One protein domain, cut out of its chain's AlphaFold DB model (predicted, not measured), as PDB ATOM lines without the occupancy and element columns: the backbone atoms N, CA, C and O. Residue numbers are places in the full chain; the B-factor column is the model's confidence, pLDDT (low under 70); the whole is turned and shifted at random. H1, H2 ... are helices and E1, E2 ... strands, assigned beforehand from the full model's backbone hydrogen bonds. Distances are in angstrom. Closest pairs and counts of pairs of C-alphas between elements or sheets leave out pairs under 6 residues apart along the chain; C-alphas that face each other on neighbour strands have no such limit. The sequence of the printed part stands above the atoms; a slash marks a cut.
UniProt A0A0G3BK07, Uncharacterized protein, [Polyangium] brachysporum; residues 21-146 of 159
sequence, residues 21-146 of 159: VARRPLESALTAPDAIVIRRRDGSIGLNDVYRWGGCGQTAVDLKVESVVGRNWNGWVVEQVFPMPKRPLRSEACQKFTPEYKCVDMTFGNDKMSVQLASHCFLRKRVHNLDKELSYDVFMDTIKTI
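AT A GLANCE: This is residues 21 to 146 of the 159 residues of an uncharacterized protein of [Polyangium] brachysporum (UniProt A0A0G3BK07). A twisted slab of four strands, E3 to E6, has H1 and the small hairpin of E1 and E2 over one face and H2 on the opposite face. The long link of residues 82 to 100 lies at one end of the slab. The printed part has 126 residues, with H1, E1, E2, E3, E4, E5, E6 and H2 along the chain; the larger sheet runs E3, E4, E5, E6, a meander, each strand the antiparallel neighbour of the one before. The class is mixed, helices and strands, with under half of the residues in named elements. The whole is compact, with a radius of gyration of the C-alphas of 15.1 A and spans of 45 by 33 by 19 A.

HOW THE PARTS SIT: H1, residues 26 to 29, is on the four-strand sheet at a height of 7.6 A. E1, residues 37 to 39, and E2, residues 45 to 47, form a hairpin, with N 38 and O 46 2.8 A apart. E3, residues 62 to 69, is an edge strand; N 66 is 2.9 A from O 77 of E4, residues 74 to 81. The closest C-alphas of E2 and E4 are those of Leu 47 and Val 78, 6.5 A apart. N 78 is 2.8 A from O 105 of E5, residues 101 to 109. N 115 of E6, residues 114 to 123, is 2.7 A from O 108. E6 bends by 69 degrees at residue 119. H2, residues 136 to 143, is on the opposite face from H1, at a height of 6.7 A over the sheet; its closest C-alpha to E6 is Tyr 136, 5.0 A from that of Phe 122. Every O i to N i+4 pair of H2 is within hydrogen-bond range; H1 is too short for such a pair.

IN THESE COORDINATES: H1 begins at C-alpha 26 (101.504, 165.422, 142.201). From first to last C-alpha, E3 measures 23.0 A, E4 22.7 A, E5 25.0 A, E6 25.1 A and H2 10.3 A. H2 ends at C-alpha 143 (111.486, 153.705, 146.415).

THE WHOLE: The two C-alphas farthest apart, those of Arg 87 and Lys 112, are 46.5 A apart. The printed part has no cut. The links E2 to E3, E4 to E5 and E6 to H2 are long. The model's pLDDT is under 70 at residues 54 to 55 and 128 to 132.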
ATOM      1  N   VAL A  21     107.830 165.222 152.049       91.50
ATOM      2  CA  VAL A  21     106.443 164.793 151.842       91.50
ATOM      3  C   VAL A  21     105.503 165.981 152.020       91.50
ATOM      4  O   VAL A  21     105.550 166.671 153.037       91.50
ATOM      5  N   ALA A  22     104.599 166.183 151.065       89.81
ATOM      6  CA  ALA A  22     103.580 167.221 151.114       89.81
ATOM      7  C   ALA A  22     102.188 166.648 150.818       89.81
ATOM      8  O   ALA A  22     102.010 165.835 149.908       89.81
ATOM      9  N   ARG A  23     101.177 167.124 151.561       92.12
ATOM     10  CA  ARG A  23      99.754 166.851 151.299       92.12
ATOM     11  C   ARG A  23      99.251 167.723 150.151       92.12
ATOM     12  O   ARG A  23      98.493 168.668 150.358       92.12
ATOM     13  N   ARG A  24      99.741 167.441 148.950       93.75
ATOM     14  CA  ARG A  24      99.287 168.061 147.708       93.75
ATOM     15  C   ARG A  24      99.335 167.042 146.570       93.75
ATOM     16  O   ARG A  24     100.240 166.206 146.578       93.75
ATOM     17  N   PRO A  25      98.424 167.123 145.589       96.50
ATOM     18  CA  PRO A  25      98.483 166.279 144.403       96.50
ATOM     19  C   PRO A  25      99.807 166.462 143.655       96.50
ATOM     20  O   PRO A  25     100.355 167.567 143.608       96.50
ATOM     21  N   LEU A  26     100.282 165.402 143.005       97.25
ATOM     22  CA  LEU A  26     101.504 165.422 142.201       97.25
ATOM     23  C   LEU A  26     101.507 166.537 141.146       97.25
ATOM     24  O   LEU A  26     102.477 167.279 141.044       97.25
ATOM     25  N   GLU A  27     100.417 166.706 140.398       96.75
ATOM     26  CA  GLU A  27     100.331 167.736 139.349       96.75
ATOM     27  C   GLU A  27     100.457 169.160 139.918       96.75
ATOM     28  O   GLU A  27     101.090 170.032 139.318       96.75
ATOM     29  N   SER A  28      99.931 169.389 141.125       97.06
ATOM     30  CA  SER A  28     100.136 170.647 141.848       97.06
ATOM     31  C   SER A  28     101.582 170.796 142.325       97.06
ATOM     32  O   SER A  28     102.120 171.898 142.295       97.06
ATOM     33  N   ALA A  29     102.240 169.705 142.729       96.94
ATOM     34  CA  ALA A  29     103.641 169.730 143.149       96.94
ATOM     35  C   ALA A  29     104.600 170.099 142.007       96.94
ATOM     36  O   ALA A  29     105.566 170.810 142.253       96.94
ATOM     37  N   LEU A  30     104.316 169.684 140.768       97.69
ATOM     38  CA  LEU A  30     105.144 169.990 139.587       97.69
ATOM     39  C   LEU A  30     105.059 171.449 139.118       97.69
ATOM     40  O   LEU A  30     105.814 171.864 138.240       97.69
ATOM     41  N   THR A  31     104.095 172.211 139.630       96.75
ATOM     42  CA  THR A  31     103.849 173.607 139.236       96.75
ATOM     43  C   THR A  31     103.972 174.576 140.410       96.75
ATOM     44  O   THR A  31     103.810 175.785 140.239       96.75
ATOM     45  N   ALA A  32     104.283 174.061 141.601       94.88
ATOM     46  CA  ALA A  32     104.441 174.858 142.801       94.88
ATOM     47  C   ALA A  32     105.737 175.700 142.768       94.88
ATOM     48  O   ALA A  32     106.711 175.314 142.122       94.88
ATOM     49  N   PRO A  33     105.797 176.832 143.495       91.69
ATOM     50  CA  PRO A  33     107.003 177.665 143.557       91.69
ATOM     51  C   PRO A  33     108.249 176.940 144.093       91.69
ATOM     52  O   PRO A  33     109.371 177.310 143.762       91.69
ATOM     53  N   ASP A  34     108.049 175.912 144.916       91.62
ATOM     54  CA  ASP A  34     109.079 175.073 145.533       91.62
ATOM     55  C   ASP A  34     109.333 173.761 144.763       91.62
ATOM     56  O   ASP A  34     110.000 172.860 145.272       91.62
ATOM     57  N   ALA A  35     108.788 173.624 143.551       95.00
ATOM     58  CA  ALA A  35     108.933 172.428 142.732       95.00
ATOM     59  C   ALA A  35     110.403 172.173 142.365       95.00
ATOM     60  O   ALA A  35     111.074 173.046 141.803       95.00
ATOM     61  N   ILE A  36     110.881 170.959 142.650       95.12
ATOM     62  CA  ILE A  36     112.210 170.484 142.244       95.12
ATOM     63  C   ILE A  36     112.157 170.048 140.784       95.12
ATOM     64  O   ILE A  36     112.787 170.643 139.910       95.12
ATOM     65  N   VAL A  37     111.339 169.032 140.518       97.12
ATOM     66  CA  VAL A  37     110.955 168.641 139.167       97.12
ATOM     67  C   VAL A  37     109.735 169.458 138.769       97.12
ATOM     68  O   VAL A  37     108.735 169.484 139.486       97.12
ATOM     69  N   ILE A  38     109.818 170.114 137.615       97.19
ATOM     70  CA  ILE A  38     108.784 171.012 137.107       97.19
ATOM     71  C   ILE A  38     108.121 170.464 135.856       97.19
ATOM     72  O   ILE A  38     108.769 169.858 134.998       97.19
ATOM     73  N   ARG A  39     106.833 170.770 135.719       97.38
ATOM     74  CA  ARG A  39     106.117 170.672 134.451       97.38
ATOM     75  C   ARG A  39     106.063 172.043 133.797       97.38
ATOM     76  O   ARG A  39     105.534 172.998 134.364       97.38
ATOM     77  N   ARG A  40     106.617 172.145 132.593       94.94
ATOM     78  CA  ARG A  40     106.594 173.368 131.789       94.94
ATOM     79  C   ARG A  40     105.251 173.526 131.078       94.94
ATOM     80  O   ARG A  40     104.446 172.601 131.000       94.94
ATOM     81  N   ARG A  41     105.019 174.721 130.527       93.50
ATOM     82  CA  ARG A  41     103.770 175.065 129.819       93.50
ATOM     83  C   ARG A  41     103.506 174.198 128.586       93.50
ATOM     84  O   ARG A  41     102.352 173.996 128.240       93.50
ATOM     85  N   ASP A  42     104.556 173.694 127.945       94.81
ATOM     86  CA  ASP A  42     104.475 172.768 126.808       94.81
ATOM     87  C   ASP A  42     104.217 171.308 127.232       94.81
ATOM     88  O   ASP A  42     104.189 170.413 126.393       94.81
ATOM     89  N   GLY A  43     104.041 171.054 128.534       93.94
ATOM     90  CA  GLY A  43     103.855 169.724 129.106       93.94
ATOM     91  C   GLY A  43     105.158 168.959 129.345       93.94
ATOM     92  O   GLY A  43     105.115 167.892 129.958       93.94
ATOM     93  N   SER A  44     106.310 169.487 128.919       96.06
ATOM     94  CA  SER A  44     107.601 168.845 129.161       96.06
ATOM     95  C   SER A  44     107.954 168.858 130.645       96.06
ATOM     96  O   SER A  44     107.677 169.813 131.378       96.06
ATOM     97  N   ILE A  45     108.603 167.786 131.086       97.62
ATOM     98  CA  ILE A  45     109.155 167.688 132.431       97.62
ATOM     99  C   ILE A  45     110.614 168.138 132.406       97.62
ATOM    100  O   ILE A  45     111.340 167.927 131.432       97.62
ATOM    101  N   GLY A  46     111.058 168.787 133.472       95.75
ATOM    102  CA  GLY A  46     112.454 169.153 133.637       95.75
ATOM    103  C   GLY A  46     112.799 169.475 135.075       95.75
ATOM    104  O   GLY A  46     111.987 169.306 135.979       95.75
ATOM    105  N   LEU A  47     114.019 169.952 135.267       94.75
ATOM    106  CA  LEU A  47     114.487 170.435 136.554       94.75
ATOM    107  C   LEU A  47     114.251 171.942 136.655       94.75
ATOM    108  O   LEU A  47     114.423 172.662 135.670       94.75
ATOM    109  N   ASN A  48     113.866 172.408 137.836       91.69
ATOM    110  CA  ASN A  48     113.899 173.825 138.157       91.69
ATOM    111  C   ASN A  48     115.361 174.283 138.268       91.69
ATOM    112  O   ASN A  48     116.165 173.648 138.949       91.69
ATOM    113  N   ASP A  49     115.709 175.385 137.600       87.06
ATOM    114  CA  ASP A  49     117.090 175.871 137.491       87.06
ATOM    115  C   ASP A  49     117.752 176.136 138.853       87.06
ATOM    116  O   ASP A  49     118.968 176.005 138.967       87.06
ATOM    117  N   VAL A  50     116.971 176.423 139.904       85.12
ATOM    118  CA  VAL A  50     117.475 176.571 141.285       85.12
ATOM    119  C   VAL A  50     118.113 175.277 141.810       85.12
ATOM    120  O   VAL A  50     119.052 175.322 142.603       85.12
ATOM    121  N   TYR A  51     117.634 174.122 141.345       83.19
ATOM    122  CA  TYR A  51     118.147 172.798 141.704       83.19
ATOM    123  C   TYR A  51     119.147 172.254 140.684       83.19
ATOM    124  O   TYR A  51     119.711 171.178 140.881       83.19
ATOM    125  N   ARG A  52     119.430 172.995 139.605       80.81
ATOM    126  CA  ARG A  52     120.489 172.623 138.672       80.81
ATOM    127  C   ARG A  52     121.837 172.861 139.338       80.81
ATOM    128  O   ARG A  52     122.290 173.991 139.505       80.81
ATOM    129  N   TRP A  53     122.488 171.777 139.729       70.69
ATOM    130  CA  TRP A  53     123.731 171.833 140.474       70.69
ATOM    131  C   TRP A  53     124.932 171.895 139.532       70.69
ATOM    132  O   TRP A  53     125.163 171.028 138.688       70.69
ATOM    133  N   GLY A  54     125.732 172.940 139.727       61.53
ATOM    134  CA  GLY A  54     127.129 172.996 139.326       61.53
ATOM    135  C   GLY A  54     127.972 173.111 140.589       61.53
ATOM    136  O   GLY A  54     127.835 174.067 141.348       61.53
ATOM    137  N   GLY A  55     128.816 172.121 140.853       63.31
ATOM    138  CA  GLY A  55     129.646 172.061 142.051       63.31
ATOM    139  C   GLY A  55     131.063 171.667 141.679       63.31
ATOM    140  O   GLY A  55     131.281 170.933 140.719       63.31
ATOM    141  N   CYS A  56     132.052 172.160 142.425       73.94
ATOM    142  CA  CYS A  56     133.446 171.737 142.254       73.94
ATOM    143  C   CYS A  56     134.037 171.986 140.852       73.94
ATOM    144  O   CYS A  56     134.899 171.237 140.390       73.94
ATOM    145  N   GLY A  57     133.554 173.021 140.155       75.12
ATOM    146  CA  GLY A  57     133.950 173.318 138.776       75.12
ATOM    147  C   GLY A  57     133.411 172.326 137.738       75.12
ATOM    148  O   GLY A  57     133.890 172.334 136.606       75.12
ATOM    149  N   GLN A  58     132.455 171.468 138.110       83.38
ATOM    150  CA  GLN A  58     131.684 170.640 137.186       83.38
ATOM    151  C   GLN A  58     130.312 171.261 136.944       83.38
ATOM    152  O   GLN A  58     129.665 171.752 137.869       83.38
ATOM    153  N   THR A  59     129.862 171.182 135.697       86.50
ATOM    154  CA  THR A  59     128.526 171.602 135.273       86.50
ATOM    155  C   THR A  59     127.879 170.437 134.550       86.50
ATOM    156  O   THR A  59     128.518 169.810 133.702       86.50
ATOM    157  N   ALA A  60     126.617 170.157 134.870       88.88
ATOM    158  CA  ALA A  60     125.848 169.156 134.150       88.88
ATOM    159  C   ALA A  60     125.711 169.561 132.673       88.88
ATOM    160  O   ALA A  60     125.221 170.655 132.358       88.88
ATOM    161  N   VAL A  61     126.159 168.679 131.780       91.50
ATOM    162  CA  VAL A  61     126.145 168.889 130.323       91.50
ATOM    163  C   VAL A  61     124.809 168.513 129.695       91.50
ATOM    164  O   VAL A  61     124.510 168.967 128.597       91.50
ATOM    165  N   ASP A  62     124.016 167.704 130.393       92.88
ATOM    166  CA  ASP A  62     122.730 167.207 129.921       92.88
ATOM    167  C   ASP A  62     121.795 166.922 131.107       92.88
ATOM    168  O   ASP A  62     122.249 166.742 132.244       92.88
ATOM    169  N   LEU A  63     120.491 166.892 130.829       94.31
ATOM    170  CA  LEU A  63     119.441 166.490 131.757       94.31
ATOM    171  C   LEU A  63     118.644 165.346 131.135       94.31
ATOM    172  O   LEU A  63     117.994 165.524 130.107       94.31
ATOM    173  N   LYS A  64     118.636 164.182 131.787       96.50
ATOM    174  CA  LYS A  64     117.837 163.035 131.341       96.50
ATOM    175  C   LYS A  64     116.610 162.888 132.213       96.50
ATOM    176  O   LYS A  64     116.725 162.770 133.426       96.50
ATOM    177  N   VAL A  65     115.442 162.872 131.590       97.62
ATOM    178  CA  VAL A  65     114.165 162.740 132.292       97.62
ATOM    179  C   VAL A  65     113.609 161.341 132.069       97.62
ATOM    180  O   VAL A  65     113.545 160.867 130.938       97.62
ATOM    181  N   GLU A  66     113.186 160.696 133.148       97.75
ATOM    182  CA  GLU A  66     112.596 159.360 133.146       97.75
ATOM    183  C   GLU A  66     111.290 159.388 133.944       97.75
ATOM    184  O   GLU A  66     111.246 159.934 135.048       97.75
ATOM    185  N   SER A  67     110.212 158.817 133.400       97.56
ATOM    186  CA  SER A  67     108.997 158.574 134.178       97.56
ATOM    187  C   SER A  67     109.175 157.332 135.042       97.56
ATOM    188  O   SER A  67     109.747 156.328 134.618       97.56
ATOM    189  N   VAL A  68     108.664 157.382 136.267       97.12
ATOM    190  CA  VAL A  68     108.760 156.269 137.209       97.12
ATOM    191  C   VAL A  68     107.395 155.983 137.817       97.12
ATOM    192  O   VAL A  68     106.604 156.889 138.078       97.12
ATOM    193  N   VAL A  69     107.102 154.702 138.008       96.88
ATOM    194  CA  VAL A  69     105.808 154.227 138.503       96.88
ATOM    195  C   VAL A  69     106.057 153.306 139.689       96.88
ATOM    196  O   VAL A  69     106.911 152.418 139.621       96.88
ATOM    197  N   GLY A  70     105.332 153.555 140.776       94.75
ATOM    198  CA  GLY A  70     105.281 152.692 141.949       94.75
ATOM    199  C   GLY A  70     103.944 151.969 142.060       94.75
ATOM    200  O   GLY A  70     103.200 151.854 141.090       94.75
ATOM    201  N   ARG A  71     103.627 151.473 143.260       92.06
ATOM    202  CA  ARG A  71     102.404 150.685 143.492       92.06
ATOM    203  C   ARG A  71     101.118 151.471 143.251       92.06
ATOM    204  O   ARG A  71     100.219 150.978 142.581       92.06
ATOM    205  N   ASN A  72     101.030 152.671 143.818       93.62
ATOM    206  CA  ASN A  72      99.843 153.528 143.754       93.62
ATOM    207  C   ASN A  72     100.198 155.004 143.515       93.62
ATOM    208  O   ASN A  72      99.483 155.912 143.935       93.62
ATOM    209  N   TRP A  73     101.329 155.234 142.856       96.56
ATOM    210  CA  TRP A  73     101.851 156.556 142.557       96.56
ATOM    211  C   TRP A  73     102.644 156.537 141.255       96.56
ATOM    212  O   TRP A  73     103.134 155.494 140.814       96.56
ATOM    213  N   ASN A  74     102.787 157.705 140.646       97.94
ATOM    214  CA  ASN A  74     103.662 157.926 139.502       97.94
ATOM    215  C   ASN A  74     104.551 159.149 139.760       97.94
ATOM    216  O   ASN A  74     104.430 159.812 140.790       97.94
ATOM    217  N   GLY A  75     105.509 159.404 138.883       98.00
ATOM    218  CA  GLY A  75     106.426 160.515 139.053       98.00
ATOM    219  C   GLY A  75     107.486 160.571 137.977       98.00
ATOM    220  O   GLY A  75     107.425 159.865 136.968       98.00
ATOM    221  N   TRP A  76     108.486 161.403 138.234       98.44
ATOM    222  CA  TRP A  76     109.611 161.612 137.342       98.44
ATOM    223  C   TRP A  76     110.909 161.702 138.123       98.44
ATOM    224  O   TRP A  76     110.964 162.265 139.219       98.44
ATOM    225  N   VAL A  77     111.954 161.167 137.507       97.75
ATOM    226  CA  VAL A  77     113.345 161.329 137.903       97.75
ATOM    227  C   VAL A  77     114.024 162.187 136.844       97.75
ATOM    228  O   VAL A  77     113.889 161.928 135.647       97.75
ATOM    229  N   VAL A  78     114.763 163.200 137.278       97.50
ATOM    230  CA  VAL A  78     115.620 164.010 136.417       97.50
ATOM    231  C   VAL A  78     117.065 163.766 136.821       97.50
ATOM    232  O   VAL A  78     117.471 164.072 137.934       97.50
ATOM    233  N   GLU A  79     117.842 163.187 135.917       95.69
ATOM    234  CA  GLU A  79     119.268 162.950 136.080       95.69
ATOM    235  C   GLU A  79     120.065 164.134 135.529       95.69
ATOM    236  O   GLU A  79     119.963 164.467 134.347       95.69
ATOM    237  N   GLN A  80     120.911 164.717 136.371       94.31
ATOM    238  CA  GLN A  80     121.921 165.689 135.976       94.31
ATOM    239  C   GLN A  80     123.186 164.943 135.535       94.31
ATOM    240  O   GLN A  80     123.858 164.294 136.342       94.31
ATOM    241  N   VAL A  81     123.509 165.003 134.240       93.38
ATOM    242  CA  VAL A  81     124.627 164.252 133.651       93.38
ATOM    243  C   VAL A  81     125.901 165.082 133.713       93.38
ATOM    244  O   VAL A  81     126.016 166.118 133.053       93.38
ATOM    245  N   PHE A  82     126.890 164.601 134.462       91.75
ATOM    246  CA  PHE A  82     128.202 165.236 134.564       91.75
ATOM    247  C   PHE A  82     129.220 164.558 133.638       91.75
ATOM    248  O   PHE A  82     129.250 163.327 133.554       91.75
ATOM    249  N   PRO A  83     130.062 165.333 132.933       91.31
ATOM    250  CA  PRO A  83     131.127 164.776 132.112       91.31
ATOM    251  C   PRO A  83     132.266 164.239 132.990       91.31
ATOM    252  O   PRO A  83     132.366 164.549 134.176       91.31
ATOM    253  N   MET A  84     133.170 163.458 132.395       91.12
ATOM    254  CA  MET A  84     134.419 163.101 133.072       91.12
ATOM    255  C   MET A  84     135.240 164.382 133.324       91.12
ATOM    256  O   MET A  84     135.461 165.156 132.383       91.12
ATOM    257  N   PRO A  85     135.705 164.639 134.558       88.25
ATOM    258  CA  PRO A  85     136.440 165.852 134.866       88.25
ATOM    259  C   PRO A  85     137.807 165.847 134.166       88.25
ATOM    260  O   PRO A  85     138.543 164.865 134.186       88.25
ATOM    261  N   LYS A  86     138.183 166.983 133.563       86.12
ATOM    262  CA  LYS A  86     139.474 167.148 132.856       86.12
ATOM    263  C   LYS A  86     140.697 167.086 133.780       86.12
ATOM    264  O   LYS A  86     141.824 166.970 133.309       86.12
ATOM    265  N   ARG A  87     140.487 167.261 135.085       84.56
ATOM    266  CA  ARG A  87     141.504 167.211 136.140       84.56
ATOM    267  C   ARG A  87     140.901 166.511 137.357       84.56
ATOM    268  O   ARG A  87     139.691 166.633 137.547       84.56
ATOM    269  N   PRO A  88     141.710 165.852 138.201       82.44
ATOM    270  CA  PRO A  88     141.219 165.275 139.446       82.44
ATOM    271  C   PRO A  88     140.460 166.312 140.280       82.44
ATOM    272  O   PRO A  88     140.936 167.436 140.481       82.44
ATOM    273  N   LEU A  89     139.269 165.939 140.746       84.00
ATOM    274  CA  LEU A  89     138.479 166.781 141.636       84.00
ATOM    275  C   LEU A  89     139.152 166.808 143.010       84.00
ATOM    276  O   LEU A  89     139.581 165.779 143.524       84.00
ATOM    277  N   ARG A  90     139.290 168.009 143.580       78.06
ATOM    278  CA  ARG A  90     140.170 168.247 144.736       78.06
ATOM    279  C   ARG A  90     139.670 167.658 146.053       78.06
ATOM    280  O   ARG A  90     140.485 167.444 146.940       78.06
ATOM    281  N   SER A  91     138.368 167.424 146.197       81.75
ATOM    282  CA  SER A  91     137.792 166.869 147.422       81.75
ATOM    283  C   SER A  91     136.960 165.632 147.134       81.75
ATOM    284  O   SER A  91     136.280 165.551 146.110       81.75
ATOM    285  N   GLU A  92     136.963 164.707 148.087       76.38
ATOM    286  CA  GLU A  92     136.186 163.465 148.049       76.38
ATOM    287  C   GLU A  92     134.695 163.733 147.796       76.38
ATOM    288  O   GLU A  92     134.095 163.133 146.910       76.38
ATOM    289  N   ALA A  93     134.131 164.764 148.437       77.31
ATOM    290  CA  ALA A  93     132.742 165.190 148.241       77.31
ATOM    291  C   ALA A  93     132.383 165.570 146.787       77.31
ATOM    292  O   ALA A  93     131.204 165.595 146.432       77.31
ATOM    293  N   CYS A  94     133.379 165.877 145.951       83.88
ATOM    294  CA  CYS A  94     133.187 166.229 144.547       83.88
ATOM    295  C   CYS A  94     133.259 165.022 143.614       83.88
ATOM    296  O   CYS A  94     132.794 165.130 142.484       83.88
ATOM    297  N   GLN A  95     133.811 163.885 144.051       84.38
ATOM    298  CA  GLN A  95     133.977 162.698 143.198       84.38
ATOM    299  C   GLN A  95     132.641 162.156 142.669       84.38
ATOM    300  O   GLN A  95     132.608 161.514 141.620       84.38
ATOM    301  N   LYS A  96     131.534 162.526 143.323       85.12
ATOM    302  CA  LYS A  96     130.164 162.252 142.883       85.12
ATOM    303  C   LYS A  96     129.726 162.989 141.608       85.12
ATOM    304  O   LYS A  96     128.727 162.615 141.012       85.12
ATOM    305  N   PHE A  97     130.434 164.034 141.174       87.81
ATOM    306  CA  PHE A  97     130.111 164.795 139.958       87.81
ATOM    307  C   PHE A  97     130.883 164.259 138.748       87.81
ATOM    308  O   PHE A  97     131.626 164.980 138.085       87.81
ATOM    309  N   THR A  98     130.740 162.960 138.498       89.38
ATOM    310  CA  THR A  98     131.404 162.228 137.414       89.38
ATOM    311  C   THR A  98     130.416 161.242 136.774       89.38
ATOM    312  O   THR A  98     129.365 160.964 137.360       89.38
ATOM    313  N   PRO A  99     130.725 160.662 135.598       91.81
ATOM    314  CA  PRO A  99     129.845 159.685 134.954       91.81
ATOM    315  C   PRO A  99     129.596 158.410 135.774       91.81
ATOM    316  O   PRO A  99     128.632 157.697 135.504       91.81
ATOM    317  N   GLU A 100     130.440 158.113 136.767       91.12
ATOM    318  CA  GLU A 100     130.309 156.941 137.646       91.12
ATOM    319  C   GLU A 100     129.085 157.028 138.569       91.12
ATOM    320  O   GLU A 100     128.579 156.006 139.047       91.12
ATOM    321  N   TYR A 101     128.567 158.241 138.762       91.75
ATOM    322  CA  TYR A 101     127.414 158.520 139.598       91.75
ATOM    323  C   TYR A 101     126.213 158.946 138.754       91.75
ATOM    324  O   TYR A 101     126.316 159.445 137.626       91.75
ATOM    325  N   LYS A 102     125.036 158.726 139.326       93.19
ATOM    326  CA  LYS A 102     123.753 159.192 138.829       93.19
ATOM    327  C   LYS A 102     123.205 160.197 139.838       93.19
ATOM    328  O   LYS A 102     122.670 159.813 140.875       93.19
ATOM    329  N   CYS A 103     123.414 161.477 139.550       92.06
ATOM    330  CA  CYS A 103     122.873 162.585 140.329       92.06
ATOM    331  C   CYS A 103     121.444 162.847 139.889       92.06
ATOM    332  O   CYS A 103     121.226 163.195 138.730       92.06
ATOM    333  N   VAL A 104     120.489 162.627 140.784       94.44
ATOM    334  CA  VAL A 104     119.071 162.689 140.458       94.44
ATOM    335  C   VAL A 104     118.299 163.593 141.393       94.44
ATOM    336  O   VAL A 104     118.557 163.665 142.595       94.44
ATOM    337  N   ASP A 105     117.288 164.200 140.805       95.38
ATOM    338  CA  ASP A 105     116.184 164.870 141.454       95.38
ATOM    339  C   ASP A 105     114.922 164.067 141.147       95.38
ATOM    340  O   ASP A 105     114.787 163.499 140.060       95.38
ATOM    341  N   MET A 106     113.997 163.977 142.095       96.81
ATOM    342  CA  MET A 106     112.802 163.159 141.907       96.81
ATOM    343  C   MET A 106     111.582 163.841 142.501       96.81
ATOM    344  O   MET A 106     111.637 164.340 143.620       96.81
ATOM    345  N   THR A 107     110.467 163.785 141.782       97.94
ATOM    346  CA  THR A 107     109.151 164.134 142.318       97.94
ATOM    347  C   THR A 107     108.172 163.035 141.945       97.94
ATOM    348  O   THR A 107     108.047 162.679 140.773       97.94
ATOM    349  N   PHE A 108     107.481 162.482 142.935       97.94
ATOM    350  CA  PHE A 108     106.511 161.409 142.740       97.94
ATOM    351  C   PHE A 108     105.336 161.539 143.699       97.94
ATOM    352  O   PHE A 108     105.444 162.179 144.737       97.94
ATOM    353  N   GLY A 109     104.186 160.980 143.352       96.62
ATOM    354  CA  GLY A 109     102.961 161.235 144.092       96.62
ATOM    355  C   GLY A 109     101.730 160.594 143.475       96.62
ATOM    356  O   GLY A 109     101.796 159.884 142.469       96.62
ATOM    357  N   ASN A 110     100.593 160.880 144.090       95.69
ATOM    358  CA  ASN A 110      99.271 160.547 143.588       95.69
ATOM    359  C   ASN A 110      98.383 161.807 143.552       95.69
ATOM    360  O   ASN A 110      98.878 162.937 143.542       95.69
ATOM    361  N   ASP A 111      97.069 161.629 143.503       95.69
ATOM    362  CA  ASP A 111      96.077 162.705 143.490       95.69
ATOM    363  C   ASP A 111      95.939 163.442 144.836       95.69
ATOM    364  O   ASP A 111      95.222 164.436 144.904       95.69
ATOM    365  N   LYS A 112      96.632 163.010 145.899       92.50
ATOM    366  CA  LYS A 112      96.511 163.590 147.250       92.50
ATOM    367  C   LYS A 112      97.835 164.009 147.868       92.50
ATOM    368  O   LYS A 112      97.867 164.977 148.630       92.50
ATOM    369  N   MET A 113      98.911 163.285 147.583       94.00
ATOM    370  CA  MET A 113     100.223 163.520 148.176       94.00
ATOM    371  C   MET A 113     101.335 163.490 147.138       94.00
ATOM    372  O   MET A 113     101.260 162.797 146.124       94.00
ATOM    373  N   SER A 114     102.403 164.214 147.445       95.44
ATOM    374  CA  SER A 114     103.615 164.275 146.643       95.44
ATOM    375  C   SER A 114     104.836 164.178 147.539       95.44
ATOM    376  O   SER A 114     104.827 164.681 148.664       95.44
ATOM    377  N   VAL A 115     105.897 163.596 147.010       96.00
ATOM    378  CA  VAL A 115     107.207 163.486 147.626       96.00
ATOM    379  C   VAL A 115     108.232 164.066 146.669       96.00
ATOM    380  O   VAL A 115     108.188 163.781 145.472       96.00
ATOM    381  N   GLN A 116     109.147 164.870 147.198       95.88
ATOM    382  CA  GLN A 116     110.266 165.435 146.451       95.88
ATOM    383  C   GLN A 116     111.600 164.987 147.060       95.88
ATOM    384  O   GLN A 116     111.744 164.906 148.279       95.88
ATOM    385  N   LEU A 117     112.579 164.702 146.208       93.81
ATOM    386  CA  LEU A 117     113.974 164.462 146.555       93.81
ATOM    387  C   LEU A 117     114.821 165.495 145.819       93.81
ATOM    388  O   LEU A 117     114.876 165.485 144.588       93.81
ATOM    389  N   ALA A 118     115.494 166.351 146.583       88.31
ATOM    390  CA  ALA A 118     116.482 167.274 146.047       88.31
ATOM    391  C   ALA A 118     117.807 166.544 145.809       88.31
ATOM    392  O   ALA A 118     118.309 165.871 146.709       88.31
ATOM    393  N   SER A 119     118.348 166.715 144.605       84.94
ATOM    394  CA  SER A 119     119.704 166.415 144.139       84.94
ATOM    395  C   SER A 119     120.515 165.474 145.036       84.94
ATOM    396  O   SER A 119     121.241 165.901 145.938       84.94
ATOM    397  N   HIS A 120     120.463 164.178 144.731       88.44
ATOM    398  CA  HIS A 120     121.308 163.171 145.366       88.44
ATOM    399  C   HIS A 120     122.075 162.357 144.325       88.44
ATOM    400  O   HIS A 120     121.514 161.938 143.317       88.44
ATOM    401  N   CYS A 121     123.366 162.123 144.565       89.25
ATOM    402  CA  CYS A 121     124.223 161.362 143.659       89.25
ATOM    403  C   CYS A 121     124.426 159.950 144.183       89.25
ATOM    404  O   CYS A 121     125.052 159.748 145.219       89.25
ATOM    405  N   PHE A 122     123.917 158.991 143.425       90.50
ATOM    406  CA  PHE A 122     124.032 157.573 143.713       90.50
ATOM    407  C   PHE A 122     125.113 156.947 142.844       90.50
ATOM    408  O   PHE A 122     125.331 157.388 141.716       90.50
ATOM    409  N   LEU A 123     125.744 155.875 143.307       91.06
ATOM    410  CA  LEU A 123     126.599 155.083 142.427       91.06
ATOM    411  C   LEU A 123     125.765 154.438 141.319       91.06
ATOM    412  O   LEU A 123     124.724 153.834 141.588       91.06
ATOM    413  N   ARG A 124     126.256 154.476 140.076       91.81
ATOM    414  CA  ARG A 124     125.674 153.647 139.006       91.81
ATOM    415  C   ARG A 124     125.971 152.175 139.208       91.81
ATOM    416  O   ARG A 124     125.143 151.327 138.898       91.81
ATOM    417  N   LYS A 125     127.165 151.861 139.711       88.56
ATOM    418  CA  LYS A 125     127.543 150.483 140.007       88.56
ATOM    419  C   LYS A 125     126.699 149.978 141.172       88.56
ATOM    420  O   LYS A 125     126.665 150.603 142.231       88.56
ATOM    421  N   ARG A 126     126.069 148.816 140.992       82.00
ATOM    422  CA  ARG A 126     125.387 148.112 142.077       82.00
ATOM    423  C   ARG A 126     126.414 147.633 143.106       82.00
ATOM    424  O   ARG A 126     127.289 146.827 142.798       82.00
ATOM    425  N   VAL A 127     126.300 148.147 144.321       79.94
ATOM    426  CA  VAL A 127     127.051 147.772 145.512       79.94
ATOM    427  C   VAL A 127     126.049 147.561 146.642       79.94
ATOM    428  O   VAL A 127     125.023 148.232 146.720       79.94
ATOM    429  N   HIS A 128     126.331 146.598 147.511       69.00
ATOM    430  CA  HIS A 128     125.470 146.256 148.649       69.00
ATOM    431  C   HIS A 128     126.034 146.784 149.977       69.00
ATOM    432  O   HIS A 128     125.706 146.266 151.037       69.00
ATOM    433  N   ASN A 129     126.910 147.792 149.920       68.88
ATOM    434  CA  ASN A 129     127.571 148.373 151.084       68.88
ATOM    435  C   ASN A 129     127.016 149.781 151.346       68.88
ATOM    436  O   ASN A 129     127.471 150.752 150.743       68.88
ATOM    437  N   LEU A 130     126.036 149.861 152.249       65.44
ATOM    438  CA  LEU A 130     125.389 151.115 152.642       65.44
ATOM    439  C   LEU A 130     126.309 152.045 153.448       65.44
ATOM    440  O   LEU A 130     126.059 153.247 153.471       65.44
ATOM    441  N   ASP A 131     127.378 151.519 154.053       61.25
ATOM    442  CA  ASP A 131     128.301 152.304 154.885       61.25
ATOM    443  C   ASP A 131     129.129 153.282 154.050       61.25
ATOM    444  O   ASP A 131     129.568 154.324 154.535       61.25
ATOM    445  N   LYS A 132     129.359 152.950 152.774       61.84
ATOM    446  CA  LYS A 132     130.136 153.794 151.866       61.84
ATOM    447  C   LYS A 132     129.232 154.606 150.959       61.84
ATOM    448  O   LYS A 132     129.275 155.840 151.017       61.84
ATOM    449  N   GLU A 133     128.440 153.937 150.118       73.31
ATOM    450  CA  GLU A 133     127.690 154.575 149.031       73.31
ATOM    451  C   GLU A 133     126.446 153.771 148.634       73.31
ATOM    452  O   GLU A 133     126.488 152.550 148.486       73.31
ATOM    453  N   LEU A 134     125.329 154.468 148.409       81.50
ATOM    454  CA  LEU A 134     124.075 153.865 147.964       81.50
ATOM    455  C   LEU A 134     124.019 153.820 146.431       81.50
ATOM    456  O   LEU A 134     124.162 154.839 145.752       81.50
ATOM    457  N   SER A 135     123.790 152.632 145.877       89.75
ATOM    458  CA  SER A 135     123.567 152.458 144.441       89.75
ATOM    459  C   SER A 135     122.202 152.954 144.007       89.75
ATOM    460  O   SER A 135     121.204 152.726 144.694       89.75
ATOM    461  N   TYR A 136     122.146 153.521 142.804       92.19
ATOM    462  CA  TYR A 136     120.906 154.006 142.211       92.19
ATOM    463  C   TYR A 136     119.864 152.892 142.094       92.19
ATOM    464  O   TYR A 136     118.720 153.085 142.484       92.19
ATOM    465  N   ASP A 137     120.266 151.702 141.642       91.62
ATOM    466  CA  ASP A 137     119.339 150.579 141.474       91.62
ATOM    467  C   ASP A 137     118.739 150.123 142.806       91.62
ATOM    468  O   ASP A 137     117.540 149.892 142.894       91.62
ATOM    469  N   VAL A 138     119.547 150.055 143.870       89.62
ATOM    470  CA  VAL A 138     119.071 149.678 145.213       89.62
ATOM    471  C   VAL A 138     118.131 150.746 145.772       89.62
ATOM    472  O   VAL A 138     117.098 150.423 146.363       89.62
ATOM    473  N   PHE A 139     118.461 152.022 145.556       90.69
ATOM    474  CA  PHE A 139     117.592 153.140 145.901       90.69
ATOM    475  C   PHE A 139     116.252 153.059 145.156       90.69
ATOM    476  O   PHE A 139     115.200 153.140 145.784       90.69
ATOM    477  N   MET A 140     116.266 152.834 143.843       93.62
ATOM    478  CA  MET A 140     115.048 152.733 143.040       93.62
ATOM    479  C   MET A 140     114.219 151.496 143.383       93.62
ATOM    480  O   MET A 140     112.996 151.610 143.476       93.62
ATOM    481  N   ASP A 141     114.856 150.345 143.620       91.94
ATOM    482  CA  ASP A 141     114.201 149.136 144.133       91.94
ATOM    483  C   ASP A 141     113.468 149.462 145.443       91.94
ATOM    484  O   ASP A 141     112.307 149.098 145.612       91.94
ATOM    485  N   THR A 142     114.110 150.230 146.328       89.56
ATOM    486  CA  THR A 142     113.540 150.675 147.607       89.56
ATOM    487  C   THR A 142     112.361 151.627 147.418       89.56
ATOM    488  O   THR A 142     111.277 151.367 147.939       89.56
ATOM    489  N   ILE A 143     112.535 152.707 146.655       92.50
ATOM    490  CA  ILE A 143     111.486 153.705 146.415       92.50
ATOM    491  C   ILE A 143     110.242 153.067 145.806       92.50
ATOM    492  O   ILE A 143     109.133 153.362 146.240       92.50
ATOM    493  N   LYS A 144     110.400 152.136 144.862       92.81
ATOM    494  CA  LYS A 144     109.273 151.436 144.229       92.81
ATOM    495  C   LYS A 144     108.446 150.584 145.201       92.81
ATOM    496  O   LYS A 144     107.319 150.224 144.866       92.81
ATOM    497  N   THR A 145     108.957 150.286 146.399       91.19
ATOM    498  CA  THR A 145     108.175 149.621 147.458       91.19
ATOM    499  C   THR A 145     107.274 150.562 148.254       91.19
ATOM    500  O   THR A 145     106.400 150.075 148.969       91.19
ATOM    501  N   ILE A 146     107.466 151.882 148.143       88.94
ATOM    502  CA  ILE A 146     106.660 152.876 148.857       88.94
ATOM    503  C   ILE A 146     105.221 152.834 148.345       88.94
ATOM    504  O   ILE A 146     104.970 152.734 147.143       88.94
TER     505      ILE A 146